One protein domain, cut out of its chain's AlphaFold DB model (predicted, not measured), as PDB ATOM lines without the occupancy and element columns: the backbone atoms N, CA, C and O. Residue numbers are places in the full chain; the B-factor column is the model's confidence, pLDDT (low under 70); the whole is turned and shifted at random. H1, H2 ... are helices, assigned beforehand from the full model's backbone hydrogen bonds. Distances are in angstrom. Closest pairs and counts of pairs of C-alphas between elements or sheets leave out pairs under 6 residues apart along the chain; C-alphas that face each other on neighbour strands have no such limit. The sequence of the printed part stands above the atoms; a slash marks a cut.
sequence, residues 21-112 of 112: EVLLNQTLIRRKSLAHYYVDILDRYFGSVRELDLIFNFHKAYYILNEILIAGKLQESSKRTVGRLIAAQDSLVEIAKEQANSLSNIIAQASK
ATOM      1  N   GLU A  21      -3.642   4.204  34.767       55.62
ATOM      2  CA  GLU A  21      -3.269   5.289  35.667       55.62
ATOM      3  C   GLU A  21      -2.056   6.104  35.181       55.62
ATOM      4  O   GLU A  21      -2.073   7.328  35.245       55.62
ATOM      5  N   VAL A  22      -1.029   5.466  34.607       59.28
ATOM      6  CA  VAL A  22       0.133   6.160  34.017       59.28
ATOM      7  C   VAL A  22      -0.287   6.923  32.764       59.28
ATOM      8  O   VAL A  22       0.074   8.086  32.603       59.28
ATOM      9  N   LEU A  23      -1.115   6.314  31.908       60.72
ATOM     10  CA  LEU A  23      -1.655   6.980  30.721       60.72
ATOM     11  C   LEU A  23      -2.611   8.127  31.102       60.72
ATOM     12  O   LEU A  23      -2.564   9.197  30.491       60.72
ATOM     13  N   LEU A  24      -3.436   7.940  32.139       58.50
ATOM     14  CA  LEU A  24      -4.319   8.966  32.702       58.50
ATOM     15  C   LEU A  24      -3.523  10.124  33.297       58.50
ATOM     16  O   LEU A  24      -3.841  11.267  32.986       58.50
ATOM     17  N   ASN A  25      -2.469   9.859  34.070       53.41
ATOM     18  CA  ASN A  25      -1.615  10.889  34.663       53.41
ATOM     19  C   ASN A  25      -0.823  11.651  33.592       53.41
ATOM     20  O   ASN A  25      -0.737  12.877  33.642       53.41
ATOM     21  N   GLN A  26      -0.344  10.968  32.552       57.12
ATOM     22  CA  GLN A  26       0.323  11.600  31.410       57.12
ATOM     23  C   GLN A  26      -0.658  12.437  30.561       57.12
ATOM     24  O   GLN A  26      -0.316  13.523  30.091       57.12
ATOM     25  N   THR A  27      -1.919  12.002  30.453       58.91
ATOM     26  CA  THR A  27      -3.012  12.763  29.818       58.91
ATOM     27  C   THR A  27      -3.474  13.944  30.685       58.91
ATOM     28  O   THR A  27      -3.754  15.018  30.164       58.91
ATOM     29  N   LEU A  28      -3.542  13.791  32.008       60.66
ATOM     30  CA  LEU A  28      -3.922  14.828  32.976       60.66
ATOM     31  C   LEU A  28      -2.893  15.957  33.032       60.66
ATOM     32  O   LEU A  28      -3.273  17.124  32.945       60.66
ATOM     33  N   ILE A  29      -1.603  15.617  33.102       60.44
ATOM     34  CA  ILE A  29      -0.507  16.590  33.023       60.44
ATOM     35  C   ILE A  29      -0.594  17.351  31.693       60.44
ATOM     36  O   ILE A  29      -0.572  18.579  31.695       60.44
ATOM     37  N   ARG A  30      -0.841  16.652  30.574       63.88
ATOM     38  CA  ARG A  30      -1.062  17.280  29.260       63.88
ATOM     39  C   ARG A  30      -2.279  18.211  29.230       63.88
ATOM     40  O   ARG A  30      -2.203  19.273  28.620       63.88
ATOM     41  N   ARG A  31      -3.387  17.858  29.893       63.91
ATOM     42  CA  ARG A  31      -4.593  18.704  29.990       63.91
ATOM     43  C   ARG A  31      -4.361  19.960  30.828       63.91
ATOM     44  O   ARG A  31      -4.798  21.035  30.431       63.91
ATOM     45  N   LYS A  32      -3.646  19.849  31.951       62.44
ATOM     46  CA  LYS A  32      -3.269  21.016  32.763       62.44
ATOM     47  C   LYS A  32      -2.338  21.945  31.978       62.44
ATOM     48  O   LYS A  32      -2.567  23.151  31.948       62.44
ATOM     49  N   SER A  33      -1.350  21.390  31.273       76.50
ATOM     50  CA  SER A  33      -0.483  22.154  30.369       76.50
ATOM     51  C   SER A  33      -1.261  22.825  29.241       76.50
ATOM     52  O   SER A  33      -0.929  23.941  28.867       76.50
ATOM     53  N   LEU A  34      -2.314  22.187  28.731       79.06
ATOM     54  CA  LEU A  34      -3.171  22.754  27.697       79.06
ATOM     55  C   LEU A  34      -3.992  23.944  28.207       79.06
ATOM     56  O   LEU A  34      -4.068  24.950  27.514       79.06
ATOM     57  N   ALA A  35      -4.561  23.857  29.412       83.94
ATOM     58  CA  ALA A  35      -5.278  24.981  30.013       83.94
ATOM     59  C   ALA A  35      -4.350  26.191  30.210       83.94
ATOM     60  O   ALA A  35      -4.695  27.298  29.808       83.94
ATOM     61  N   HIS A  36      -3.142  25.975  30.741       85.56
ATOM     62  CA  HIS A  36      -2.146  27.044  30.870       85.56
ATOM     63  C   HIS A  36      -1.686  27.582  29.509       85.56
ATOM     64  O   HIS A  36      -1.596  28.789  29.329       85.56
ATOM     65  N   TYR A  37      -1.459  26.711  28.524       83.75
ATOM     66  CA  TYR A  37      -1.095  27.114  27.166       83.75
ATOM     67  C   TYR A  37      -2.196  27.934  26.480       83.75
ATOM     68  O   TYR A  37      -1.899  28.891  25.770       83.75
ATOM     69  N   TYR A  38      -3.462  27.584  26.711       87.50
ATOM     70  CA  TYR A  38      -4.605  28.343  26.221       87.50
ATOM     71  C   TYR A  38      -4.659  29.736  26.857       87.50
ATOM     72  O   TYR A  38      -4.746  30.725  26.134       87.50
ATOM     73  N   VAL A  39      -4.511  29.827  28.184       90.56
ATOM     74  CA  VAL A  39      -4.465  31.115  28.898       90.56
ATOM     75  C   VAL A  39      -3.287  31.974  28.425       90.56
ATOM     76  O   VAL A  39      -3.482  33.153  28.156       90.56
ATOM     77  N   ASP A  40      -2.103  31.393  28.209       89.62
ATOM     78  CA  ASP A  40      -0.936  32.102  27.661       89.62
ATOM     79  C   ASP A  40      -1.196  32.716  26.274       89.62
ATOM     80  O   ASP A  40      -0.614  33.743  25.921       89.62
ATOM     81  N   ILE A  41      -1.982  32.042  25.429       87.56
ATOM     82  CA  ILE A  41      -2.307  32.538  24.086       87.56
ATOM     83  C   ILE A  41      -3.365  33.628  24.170       87.56
ATOM     84  O   ILE A  41      -3.219  34.649  23.501       87.56
ATOM     85  N   LEU A  42      -4.387  33.444  25.008       91.44
ATOM     86  CA  LEU A  42      -5.385  34.475  25.276       91.44
ATOM     87  C   LEU A  42      -4.722  35.750  25.803       91.44
ATOM     88  O   LEU A  42      -5.009  36.833  25.304       91.44
ATOM     89  N   ASP A  43      -3.782  35.621  26.736       92.69
ATOM     90  CA  ASP A  43      -3.060  36.755  27.307       92.69
ATOM     91  C   ASP A  43      -2.266  37.542  26.253       92.69
ATOM     92  O   ASP A  43      -2.294  38.774  26.222       92.69
ATOM     93  N   ARG A  44      -1.636  36.834  25.306       89.25
ATOM     94  CA  ARG A  44      -0.935  37.445  24.165       89.25
ATOM     95  C   ARG A  44      -1.878  38.076  23.146       89.25
ATOM     96  O   ARG A  44      -1.510  39.080  22.548       89.25
ATOM     97  N   TYR A  45      -3.041  37.473  22.911       89.19
ATOM     98  CA  TYR A  45      -4.015  37.961  21.936       89.19
ATOM     99  C   TYR A  45      -4.735  39.219  22.434       89.19
ATOM    100  O   TYR A  45      -4.874  40.182  21.686       89.19
ATOM    101  N   PHE A  46      -5.158  39.231  23.700       89.81
ATOM    102  CA  PHE A  46      -5.872  40.358  24.302       89.81
ATOM    103  C   PHE A  46      -4.943  41.433  24.886       89.81
ATOM    104  O   PHE A  46      -5.399  42.548  25.122       89.81
ATOM    105  N   GLY A  47      -3.654  41.130  25.084       87.88
ATOM    106  CA  GLY A  47      -2.676  42.071  25.627       87.88
ATOM    107  C   GLY A  47      -2.935  42.378  27.101       87.88
ATOM    108  O   GLY A  47      -3.221  43.524  27.436       87.88
ATOM    109  N   SER A  48      -2.793  41.362  27.963       90.44
ATOM    110  CA  SER A  48      -3.261  41.309  29.364       90.44
ATOM    111  C   SER A  48      -4.743  40.946  29.466       90.44
ATOM    112  O   SER A  48      -5.595  41.804  29.702       90.44
ATOM    113  N   VAL A  49      -5.053  39.656  29.298       92.81
ATOM    114  CA  VAL A  49      -6.444  39.172  29.293       92.81
ATOM    115  C   VAL A  49      -7.111  39.348  30.661       92.81
ATOM    116  O   VAL A  49      -6.533  39.022  31.696       92.81
ATOM    117  N   ARG A  50      -8.358  39.825  30.670       93.81
ATOM    118  CA  ARG A  50      -9.222  39.896  31.859       93.81
ATOM    119  C   ARG A  50     -10.498  39.097  31.634       93.81
ATOM    120  O   ARG A  50     -10.892  38.814  30.504       93.81
ATOM    121  N   GLU A  51     -11.208  38.780  32.708       92.62
ATOM    122  CA  GLU A  51     -12.446  37.998  32.662       92.62
ATOM    123  C   GLU A  51     -13.512  38.663  31.782       92.62
ATOM    124  O   GLU A  51     -14.207  37.984  31.027       92.62
ATOM    125  N   LEU A  52     -13.601  39.997  31.813       93.56
ATOM    126  CA  LEU A  52     -14.515  40.752  30.953       93.56
ATOM    127  C   LEU A  52     -14.193  40.572  29.466       93.56
ATOM    128  O   LEU A  52     -15.114  40.489  28.656       93.56
ATOM    129  N   ASP A  53     -12.916  40.450  29.097       90.88
ATOM    130  CA  ASP A  53     -12.523  40.253  27.701       90.88
ATOM    131  C   ASP A  53     -13.035  38.896  27.191       90.88
ATOM    132  O   ASP A  53     -13.520  38.811  26.062       90.88
ATOM    133  N   LEU A  54     -13.037  37.867  28.049       92.12
ATOM    134  CA  LEU A  54     -13.613  36.552  27.752       92.12
ATOM    135  C   LEU A  54     -15.145  36.561  27.730       92.12
ATOM    136  O   LEU A  54     -15.738  35.889  26.890       92.12
ATOM    137  N   ILE A  55     -15.790  37.325  28.617       93.25
ATOM    138  CA  ILE A  55     -17.255  37.452  28.657       93.25
ATOM    139  C   ILE A  55     -17.768  38.149  27.389       93.25
ATOM    140  O   ILE A  55     -18.688  37.657  26.738       93.25
ATOM    141  N   PHE A  56     -17.155  39.270  27.002       92.25
ATOM    142  CA  PHE A  56     -17.605  40.062  25.856       92.25
ATOM    143  C   PHE A  56     -17.115  39.518  24.507       92.25
ATOM    144  O   PHE A  56     -17.797  39.684  23.498       92.25
ATOM    145  N   ASN A  57     -15.973  38.822  24.471       89.50
ATOM    146  CA  ASN A  57     -15.395  38.267  23.243       89.50
ATOM    147  C   ASN A  57     -15.339  36.733  23.255       89.50
ATOM    148  O   ASN A  57     -14.411  36.140  22.697       89.50
ATOM    149  N   PHE A  58     -16.343  36.071  23.842       90.38
ATOM    150  CA  PHE A  58     -16.371  34.605  23.951       90.38
ATOM    151  C   PHE A  58     -16.252  33.899  22.588       90.38
ATOM    152  O   PHE A  58     -15.642  32.838  22.489       90.38
ATOM    153  N   HIS A  59     -16.781  34.509  21.521       88.38
ATOM    154  CA  HIS A  59     -16.678  34.002  20.152       88.38
ATOM    155  C   HIS A  59     -15.222  33.954  19.658       88.38
ATOM    156  O   HIS A  59     -14.814  32.966  19.049       88.38
ATOM    157  N   LYS A  60     -14.412  34.973  19.982       86.69
ATOM    158  CA  LYS A  60     -12.975  35.000  19.671       86.69
ATOM    159  C   LYS A  60     -12.216  33.976  20.504       86.69
ATOM    160  O   LYS A  60     -11.393  33.246  19.968       86.69
ATOM    161  N   ALA A  61     -12.536  33.871  21.793       90.06
ATOM    162  CA  ALA A  61     -11.936  32.876  22.677       90.06
ATOM    163  C   ALA A  61     -12.203  31.439  22.182       90.06
ATOM    164  O   ALA A  61     -11.280  30.632  22.090       90.06
ATOM    165  N   TYR A  62     -13.441  31.136  21.774       88.38
ATOM    166  CA  TYR A  62     -13.806  29.836  21.205       88.38
ATOM    167  C   TYR A  62     -13.067  29.539  19.896       88.38
ATOM    168  O   TYR A  62     -12.575  28.431  19.693       88.38
ATOM    169  N   TYR A  63     -12.942  30.539  19.026       83.81
ATOM    170  CA  TYR A  63     -12.178  30.408  17.793       83.81
ATOM    171  C   TYR A  63     -10.688  30.117  18.065       83.81
ATOM    172  O   TYR A  63     -10.138  29.164  17.519       83.81
ATOM    173  N   ILE A  64     -10.063  30.857  18.986       85.00
ATOM    174  CA  ILE A  64      -8.671  30.627  19.410       85.00
ATOM    175  C   ILE A  64      -8.497  29.217  19.986       85.00
ATOM    176  O   ILE A  64      -7.503  28.549  19.707       85.00
ATOM    177  N   LEU A  65      -9.462  28.743  20.778       86.06
ATOM    178  CA  LEU A  65      -9.441  27.391  21.330       86.06
ATOM    179  C   LEU A  65      -9.463  26.320  20.228       86.06
ATOM    180  O   LEU A  65      -8.726  25.341  20.336       86.06
ATOM    181  N   ASN A  66     -10.262  26.517  19.177       81.56
ATOM    182  CA  ASN A  66     -10.325  25.603  18.035       81.56
ATOM    183  C   ASN A  66      -9.012  25.568  17.240       81.56
ATOM    184  O   ASN A  66      -8.582  24.491  16.852       81.56
ATOM    185  N   GLU A  67      -8.326  26.701  17.066       77.12
ATOM    186  CA  GLU A  67      -7.005  26.729  16.408       77.12
ATOM    187  C   GLU A  67      -5.911  26.016  17.223       77.12
ATOM    188  O   GLU A  67      -4.913  25.529  16.690       77.12
ATOM    189  N   ILE A  68      -6.080  25.936  18.544       72.38
ATOM    190  CA  ILE A  68      -5.154  25.213  19.424       72.38
ATOM    191  C   ILE A  68      -5.482  23.711  19.453       72.38
ATOM    192  O   ILE A  68      -4.580  22.881  19.633       72.38
ATOM    193  N   LEU A  69      -6.755  23.342  19.291       70.31
ATOM    194  CA  LEU A  69      -7.258  21.988  19.499       70.31
ATOM    195  C   LEU A  69      -8.146  21.488  18.362       70.31
ATOM    196  O   LEU A  69      -9.259  21.965  18.178       70.31
ATOM    197  N   ILE A  70      -7.759  20.355  17.769       66.94
ATOM    198  CA  ILE A  70      -8.674  19.517  16.982       66.94
ATOM    199  C   ILE A  70      -8.930  18.219  17.736       66.94
ATOM    200  O   ILE A  70      -8.002  17.507  18.127       66.94
ATOM    201  N   ALA A  71     -10.210  17.900  17.945       58.75
ATOM    202  CA  ALA A  71     -10.657  16.668  18.603       58.75
ATOM    203  C   ALA A  71      -9.988  16.412  19.975       58.75
ATOM    204  O   ALA A  71      -9.664  15.278  20.330       58.75
ATOM    205  N   GLY A  72      -9.736  17.479  20.747       58.88
ATOM    206  CA  GLY A  72      -9.121  17.398  22.078       58.88
ATOM    207  C   GLY A  72      -7.614  17.107  22.079       58.88
ATOM    208  O   GLY A  72      -7.040  16.857  23.141       58.88
ATOM    209  N   LYS A  73      -6.954  17.148  20.916       57.44
ATOM    210  CA  LYS A  73      -5.498  17.047  20.778       57.44
ATOM    211  C   LYS A  73      -4.922  18.394  20.360       57.44
ATOM    212  O   LYS A  73      -5.516  19.094  19.549       57.44
ATOM    213  N   LEU A  74      -3.748  18.720  20.907       62.06
ATOM    214  CA  LEU A  74      -2.947  19.868  20.475       62.06
ATOM    215  C   LEU A  74      -2.668  19.725  18.978       62.06
ATOM    216  O   LEU A  74      -1.948  18.802  18.591       62.06
ATOM    217  N   GLN A  75      -3.282  20.591  18.179       61.56
ATOM    218  CA  GLN A  75      -3.099  20.622  16.734       61.56
ATOM    219  C   GLN A  75      -1.783  21.330  16.408       61.56
ATOM    220  O   GLN A  75      -0.913  20.745  15.771       61.56
ATOM    221  N   GLU A  76      -1.606  22.545  16.936       62.28
ATOM    222  CA  GLU A  76      -0.439  23.393  16.692       62.28
ATOM    223  C   GLU A  76       0.284  23.753  17.998       62.28
ATOM    224  O   GLU A  76      -0.243  24.432  18.883       62.28
ATOM    225  N   SER A  77       1.537  23.309  18.127       62.00
ATOM    226  CA  SER A  77       2.392  23.590  19.293       62.00
ATOM    227  C   SER A  77       3.147  24.922  19.192       62.00
ATOM    228  O   SER A  77       3.678  25.419  20.188       62.00
ATOM    229  N   SER A  78       3.204  25.519  17.995       71.94
ATOM    230  CA  SER A  78       3.919  26.770  17.739       71.94
ATOM    231  C   SER A  78       3.029  27.986  17.996       71.94
ATOM    232  O   SER A  78       2.207  28.363  17.159       71.94
ATOM    233  N   LYS A  79       3.280  28.694  19.107       67.38
ATOM    234  CA  LYS A  79       2.607  29.968  19.438       67.38
ATOM    235  C   LYS A  79       2.703  31.008  18.303       67.38
ATOM    236  O   LYS A  79       1.785  31.797  18.108       67.38
ATOM    237  N   ARG A  80       3.800  31.003  17.528       73.94
ATOM    238  CA  ARG A  80       4.000  31.903  16.374       73.94
ATOM    239  C   ARG A  80       3.093  31.544  15.196       73.94
ATOM    240  O   ARG A  80       2.638  32.434  14.483       73.94
ATOM    241  N   THR A  81       2.864  30.255  14.961       73.38
ATOM    242  CA  THR A  81       1.958  29.798  13.900       73.38
ATOM    243  C   THR A  81       0.519  30.132  14.265       73.38
ATOM    244  O   THR A  81      -0.152  30.774  13.464       73.38
ATOM    245  N   VAL A  82       0.111  29.832  15.501       76.44
ATOM    246  CA  VAL A  82      -1.228  30.149  16.019       76.44
ATOM    247  C   VAL A  82      -1.534  31.645  15.899       76.44
ATOM    248  O   VAL A  82      -2.554  32.018  15.332       76.44
ATOM    249  N   GLY A  83      -0.614  32.524  16.316       76.69
ATOM    250  CA  GLY A  83      -0.817  33.974  16.192       76.69
ATOM    251  C   GLY A  83      -1.027  34.457  14.750       76.69
ATOM    252  O   GLY A  83      -1.846  35.341  14.513       76.69
ATOM    253  N   ARG A  84      -0.335  33.859  13.768       83.25
ATOM    254  CA  ARG A  84      -0.524  34.203  12.346       83.25
ATOM    255  C   ARG A  84      -1.876  33.743  11.809       83.25
ATOM    256  O   ARG A  84      -2.493  34.489  11.057       83.25
ATOM    257  N   LEU A  85      -2.313  32.535  12.172       79.56
ATOM    258  CA  LEU A  85      -3.602  31.985  11.740       79.56
ATOM    259  C   LEU A  85      -4.762  32.805  12.301       79.56
ATOM    260  O   LEU A  85      -5.678  33.159  11.563       79.56
ATOM    261  N   ILE A  86      -4.666  33.203  13.571       83.94
ATOM    262  CA  ILE A  86      -5.659  34.082  14.187       83.94
ATOM    263  C   ILE A  86      -5.724  35.428  13.454       83.94
ATOM    264  O   ILE A  86      -6.806  35.850  13.061       83.94
ATOM    265  N   ALA A  87      -4.580  36.071  13.199       84.81
ATOM    266  CA  ALA A  87      -4.548  37.355  12.495       84.81
ATOM    267  C   ALA A  87      -5.108  37.271  11.063       84.81
ATOM    268  O   ALA A  87      -5.823  38.168  10.619       84.81
ATOM    269  N   ALA A  88      -4.805  36.187  10.340       82.94
ATOM    270  CA  ALA A  88      -5.361  35.955   9.009       82.94
ATOM    271  C   ALA A  88      -6.889  35.808   9.057       82.94
ATOM    272  O   ALA A  88      -7.591  36.388   8.229       82.94
ATOM    273  N   GLN A  89      -7.413  35.083  10.047       82.50
ATOM    274  CA  GLN A  89      -8.852  34.909  10.214       82.50
ATOM    275  C   GLN A  89      -9.558  36.199  10.632       82.50
ATOM    276  O   GLN A  89     -10.611  36.506  10.075       82.50
ATOM    277  N   ASP A  90      -8.975  36.987  11.537       87.50
ATOM    278  CA  ASP A  90      -9.521  38.298  11.907       87.50
ATOM    279  C   ASP A  90      -9.669  39.196  10.665       87.50
ATOM    280  O   ASP A  90     -10.717  39.808  10.465       87.50
ATOM    281  N   SER A  91      -8.677  39.194   9.765       87.00
ATOM    282  CA  SER A  91      -8.756  39.932   8.496       87.00
ATOM    283  C   SER A  91      -9.883  39.437   7.585       87.00
ATOM    284  O   SER A  91     -10.588  40.256   6.997       87.00
ATOM    285  N   LEU A  92     -10.081  38.122   7.466       83.94
ATOM    286  CA  LEU A  92     -11.160  37.554   6.651       83.94
ATOM    287  C   LEU A  92     -12.545  37.891   7.215       83.94
ATOM    288  O   LEU A  92     -13.466  38.183   6.453       83.94
ATOM    289  N   VAL A  93     -12.693  37.867   8.542       84.00
ATOM    290  CA  VAL A  93     -13.948  38.209   9.219       84.00
ATOM    291  C   VAL A  93     -14.307  39.677   9.001       84.00
ATOM    292  O   VAL A  93     -15.471  39.973   8.734       84.00
ATOM    293  N   GLU A  94     -13.340  40.594   9.072       85.38
ATOM    294  CA  GLU A  94     -13.594  42.012   8.796       85.38
ATOM    295  C   GLU A  94     -13.995  42.251   7.332       85.38
ATOM    296  O   GLU A  94     -15.016  42.890   7.084       85.38
ATOM    297  N   ILE A  95     -13.307  41.627   6.367       87.44
ATOM    298  CA  ILE A  95     -13.686  41.700   4.943       87.44
ATOM    299  C   ILE A  95     -15.119  41.182   4.725       87.44
ATOM    300  O   ILE A  95     -15.902  41.785   3.989       87.44
ATOM    301  N   ALA A  96     -15.493  40.076   5.376       82.50
ATOM    302  CA  ALA A  96     -16.837  39.515   5.268       82.50
ATOM    303  C   ALA A  96     -17.913  40.442   5.867       82.50
ATOM    304  O   ALA A  96     -18.988  40.598   5.279       82.50
ATOM    305  N   LYS A  97     -17.633  41.089   7.008       82.50
ATOM    306  CA  LYS A  97     -18.541  42.075   7.620       82.50
ATOM    307  C   LYS A  97     -18.729  43.301   6.729       82.50
ATOM    308  O   LYS A  97     -19.857  43.758   6.563       82.50
ATOM    309  N   GLU A  98     -17.650  43.821   6.145       84.38
ATOM    310  CA  GLU A  98     -17.710  44.955   5.219       84.38
ATOM    311  C   GLU A  98     -18.576  44.630   3.998       84.38
ATOM    312  O   GLU A  98     -19.482  45.395   3.672       84.38
ATOM    313  N   GLN A  99     -18.383  43.455   3.388       82.56
ATOM    314  CA  GLN A  99     -19.206  43.007   2.261       82.56
ATOM    315  C   GLN A  99     -20.692  42.891   2.628       82.56
ATOM    316  O   GLN A  99     -21.551  43.338   1.863       82.56
ATOM    317  N   ALA A 100     -21.011  42.336   3.800       82.56
ATOM    318  CA  ALA A 100     -22.391  42.216   4.271       82.56
ATOM    319  C   ALA A 100     -23.050  43.591   4.487       82.56
ATOM    320  O   ALA A 100     -24.193  43.811   4.077       82.56
ATOM    321  N   ASN A 101     -22.314  44.542   5.068       84.31
ATOM    322  CA  ASN A 101     -22.795  45.906   5.285       84.31
ATOM    323  C   ASN A 101     -23.007  46.652   3.959       84.31
ATOM    324  O   ASN A 101     -24.034  47.309   3.778       84.31
ATOM    325  N   SER A 102     -22.081  46.515   3.004       86.75
ATOM    326  CA  SER A 102     -22.228  47.081   1.659       86.75
ATOM    327  C   SER A 102     -23.464  46.537   0.941       86.75
ATOM    328  O   SER A 102     -24.216  47.316   0.356       86.75
ATOM    329  N   LEU A 103     -23.722  45.230   1.030       84.81
ATOM    330  CA  LEU A 103     -24.906  44.610   0.433       84.81
ATOM    331  C   LEU A 103     -26.203  45.136   1.062       84.81
ATOM    332  O   LEU A 103     -27.135  45.502   0.344       84.81
ATOM    333  N   SER A 104     -26.248  45.237   2.394       85.88
ATOM    334  CA  SER A 104     -27.397  45.793   3.115       85.88
ATOM    335  C   SER A 104     -27.688  47.237   2.699       85.88
ATOM    336  O   SER A 104     -28.845  47.598   2.485       85.88
ATOM    337  N   ASN A 105     -26.648  48.062   2.541       85.69
ATOM    338  CA  ASN A 105     -26.794  49.456   2.124       85.69
ATOM    339  C   ASN A 105     -27.341  49.576   0.694       85.69
ATOM    340  O   ASN A 105     -28.215  50.406   0.450       85.69
ATOM    341  N   ILE A 106     -26.883  48.730  -0.233       89.44
ATOM    342  CA  ILE A 106     -27.378  48.710  -1.618       89.44
ATOM    343  C   ILE A 106     -28.856  48.303  -1.662       89.44
ATOM    344  O   ILE A 106     -29.651  48.964  -2.324       89.44
ATOM    345  N   ILE A 107     -29.251  47.260  -0.925       87.62
ATOM    346  CA  ILE A 107     -30.653  46.808  -0.864       87.62
ATOM    347  C   ILE A 107     -31.551  47.893  -0.253       87.62
ATOM    348  O   ILE A 107     -32.638  48.160  -0.771       87.62
ATOM    349  N   ALA A 108     -31.089  48.547   0.817       85.00
ATOM    350  CA  ALA A 108     -31.808  49.644   1.460       85.00
ATOM    351  C   ALA A 108     -31.977  50.868   0.541       85.00
ATOM    352  O   ALA A 108     -33.000  51.545   0.615       85.00
ATOM    353  N   GLN A 109     -30.998  51.152  -0.324       81.12
ATOM    354  CA  GLN A 109     -31.098  52.212  -1.333       81.12
ATOM    355  C   GLN A 109     -31.994  51.823  -2.514       81.12
ATOM    356  O   GLN A 109     -32.705  52.677  -3.021       81.12
ATOM    357  N   ALA A 110     -31.989  50.553  -2.925       79.75
ATOM    358  CA  ALA A 110     -32.804  50.053  -4.032       79.75
ATOM    359  C   ALA A 110     -34.285  49.822  -3.667       79.75
ATOM    360  O   ALA A 110     -35.111  49.669  -4.560       79.75
ATOM    361  N   SER A 111     -34.615  49.767  -2.371       75.69
ATOM    362  CA  SER A 111     -35.986  49.566  -1.864       75.69
ATOM    363  C   SER A 111     -36.701  50.875  -1.478       75.69
ATOM    364  O   SER A 111     -37.787  50.823  -0.900       75.69
ATOM    365  N   LYS A 112     -36.089  52.033  -1.754       55.00
ATOM    366  CA  LYS A 112     -36.700  53.370  -1.686       55.00
ATOM    367  C   LYS A 112     -37.082  53.839  -3.082       55.00
ATOM    368  O   LYS A 112     -38.120  54.525  -3.175       55.00
TER     369      LYS A 112
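Overview. This is residues 21 to 112 of the 112 residues of the protein "Clat_adaptor_s domain-containing protein" of Kalanchoe fedtschenkoi (UniProt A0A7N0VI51). Two long helices, H4 and H1, reach out from a small body toward opposite ends of an elongated whole, and the shorter H3 packs on both of them where they come near each other, with the small H2 beside H3. The free arms, residues 91 to 112, of which 91 to 110 belong to H4, and residues 21 to 29 of H1, make the length, while the body without them is compact, spanning 27 by 27 by 18 A. The printed part has 92 residues with four named helices, in the order H1, H2, H3, H4, and no named strand; the class is all helix. The whole is only just loose, close to extended, with a radius of gyration of the C-alphas of 18.3 A and spans of 69 by 26 by 23 A.

Arrangement. H4, residues 79 to 110, touches H3, residues 58 to 68, with residues 82 to 86 alone. Their closest C-alphas, of Glu 67 and Val 82, are 6.7 A apart. H3 and H4 form a helical hairpin, running opposite ways at a steep tilt of 43 degrees. H1, residues 21 to 46, touches H3 with residues 38 to 42 alone. Their closest C-alphas, of Tyr 38 and Leu 65, are 6.9 A apart, and the two run opposite ways at a steep tilt of 53 degrees. H1 and H4 are close but not clearly touching, with the C-alphas of Ile 41 and Lys 79 the closest at 7.2 A; they run the same way at a steep tilt of 54 degrees. H2, residues 51 to 56, is close to H3 but not clearly touching it; the closest C-alphas, of Leu 54 and Ala 61, are 6.5 A apart and the lines are about perpendicular at 74 degrees. H2 and H4 are apart. In H1, H2, H3 and H4 every O i to N i+4 pair is within hydrogen-bond range.

Along the chain. H4 is 47.0 A long from first to last C-alpha, from C-alpha 79 at (2.607, 29.968, 19.438) to C-alpha 110 at (-32.804, 50.053, -4.032). H1, 37.0 A long, begins at C-alpha 21 at (-3.269, 5.289, 35.667). H3 measures 15.3 A and H2 8.8 A.

Size, cuts and confidence. The two C-alphas farthest apart, of Val 22 and Lys 112, are 69.7 A apart. The printed part has no cut. The links H1 to H2 and H2 to H3 are tight, and H3 to H4 is short; within it residues 69 to 70 pair with residues 73 to 74, antiparallel. The mean pLDDT of the printed part is 79.1, and it is under 70 at residues 21 to 32, 70 to 77, 79 and 112.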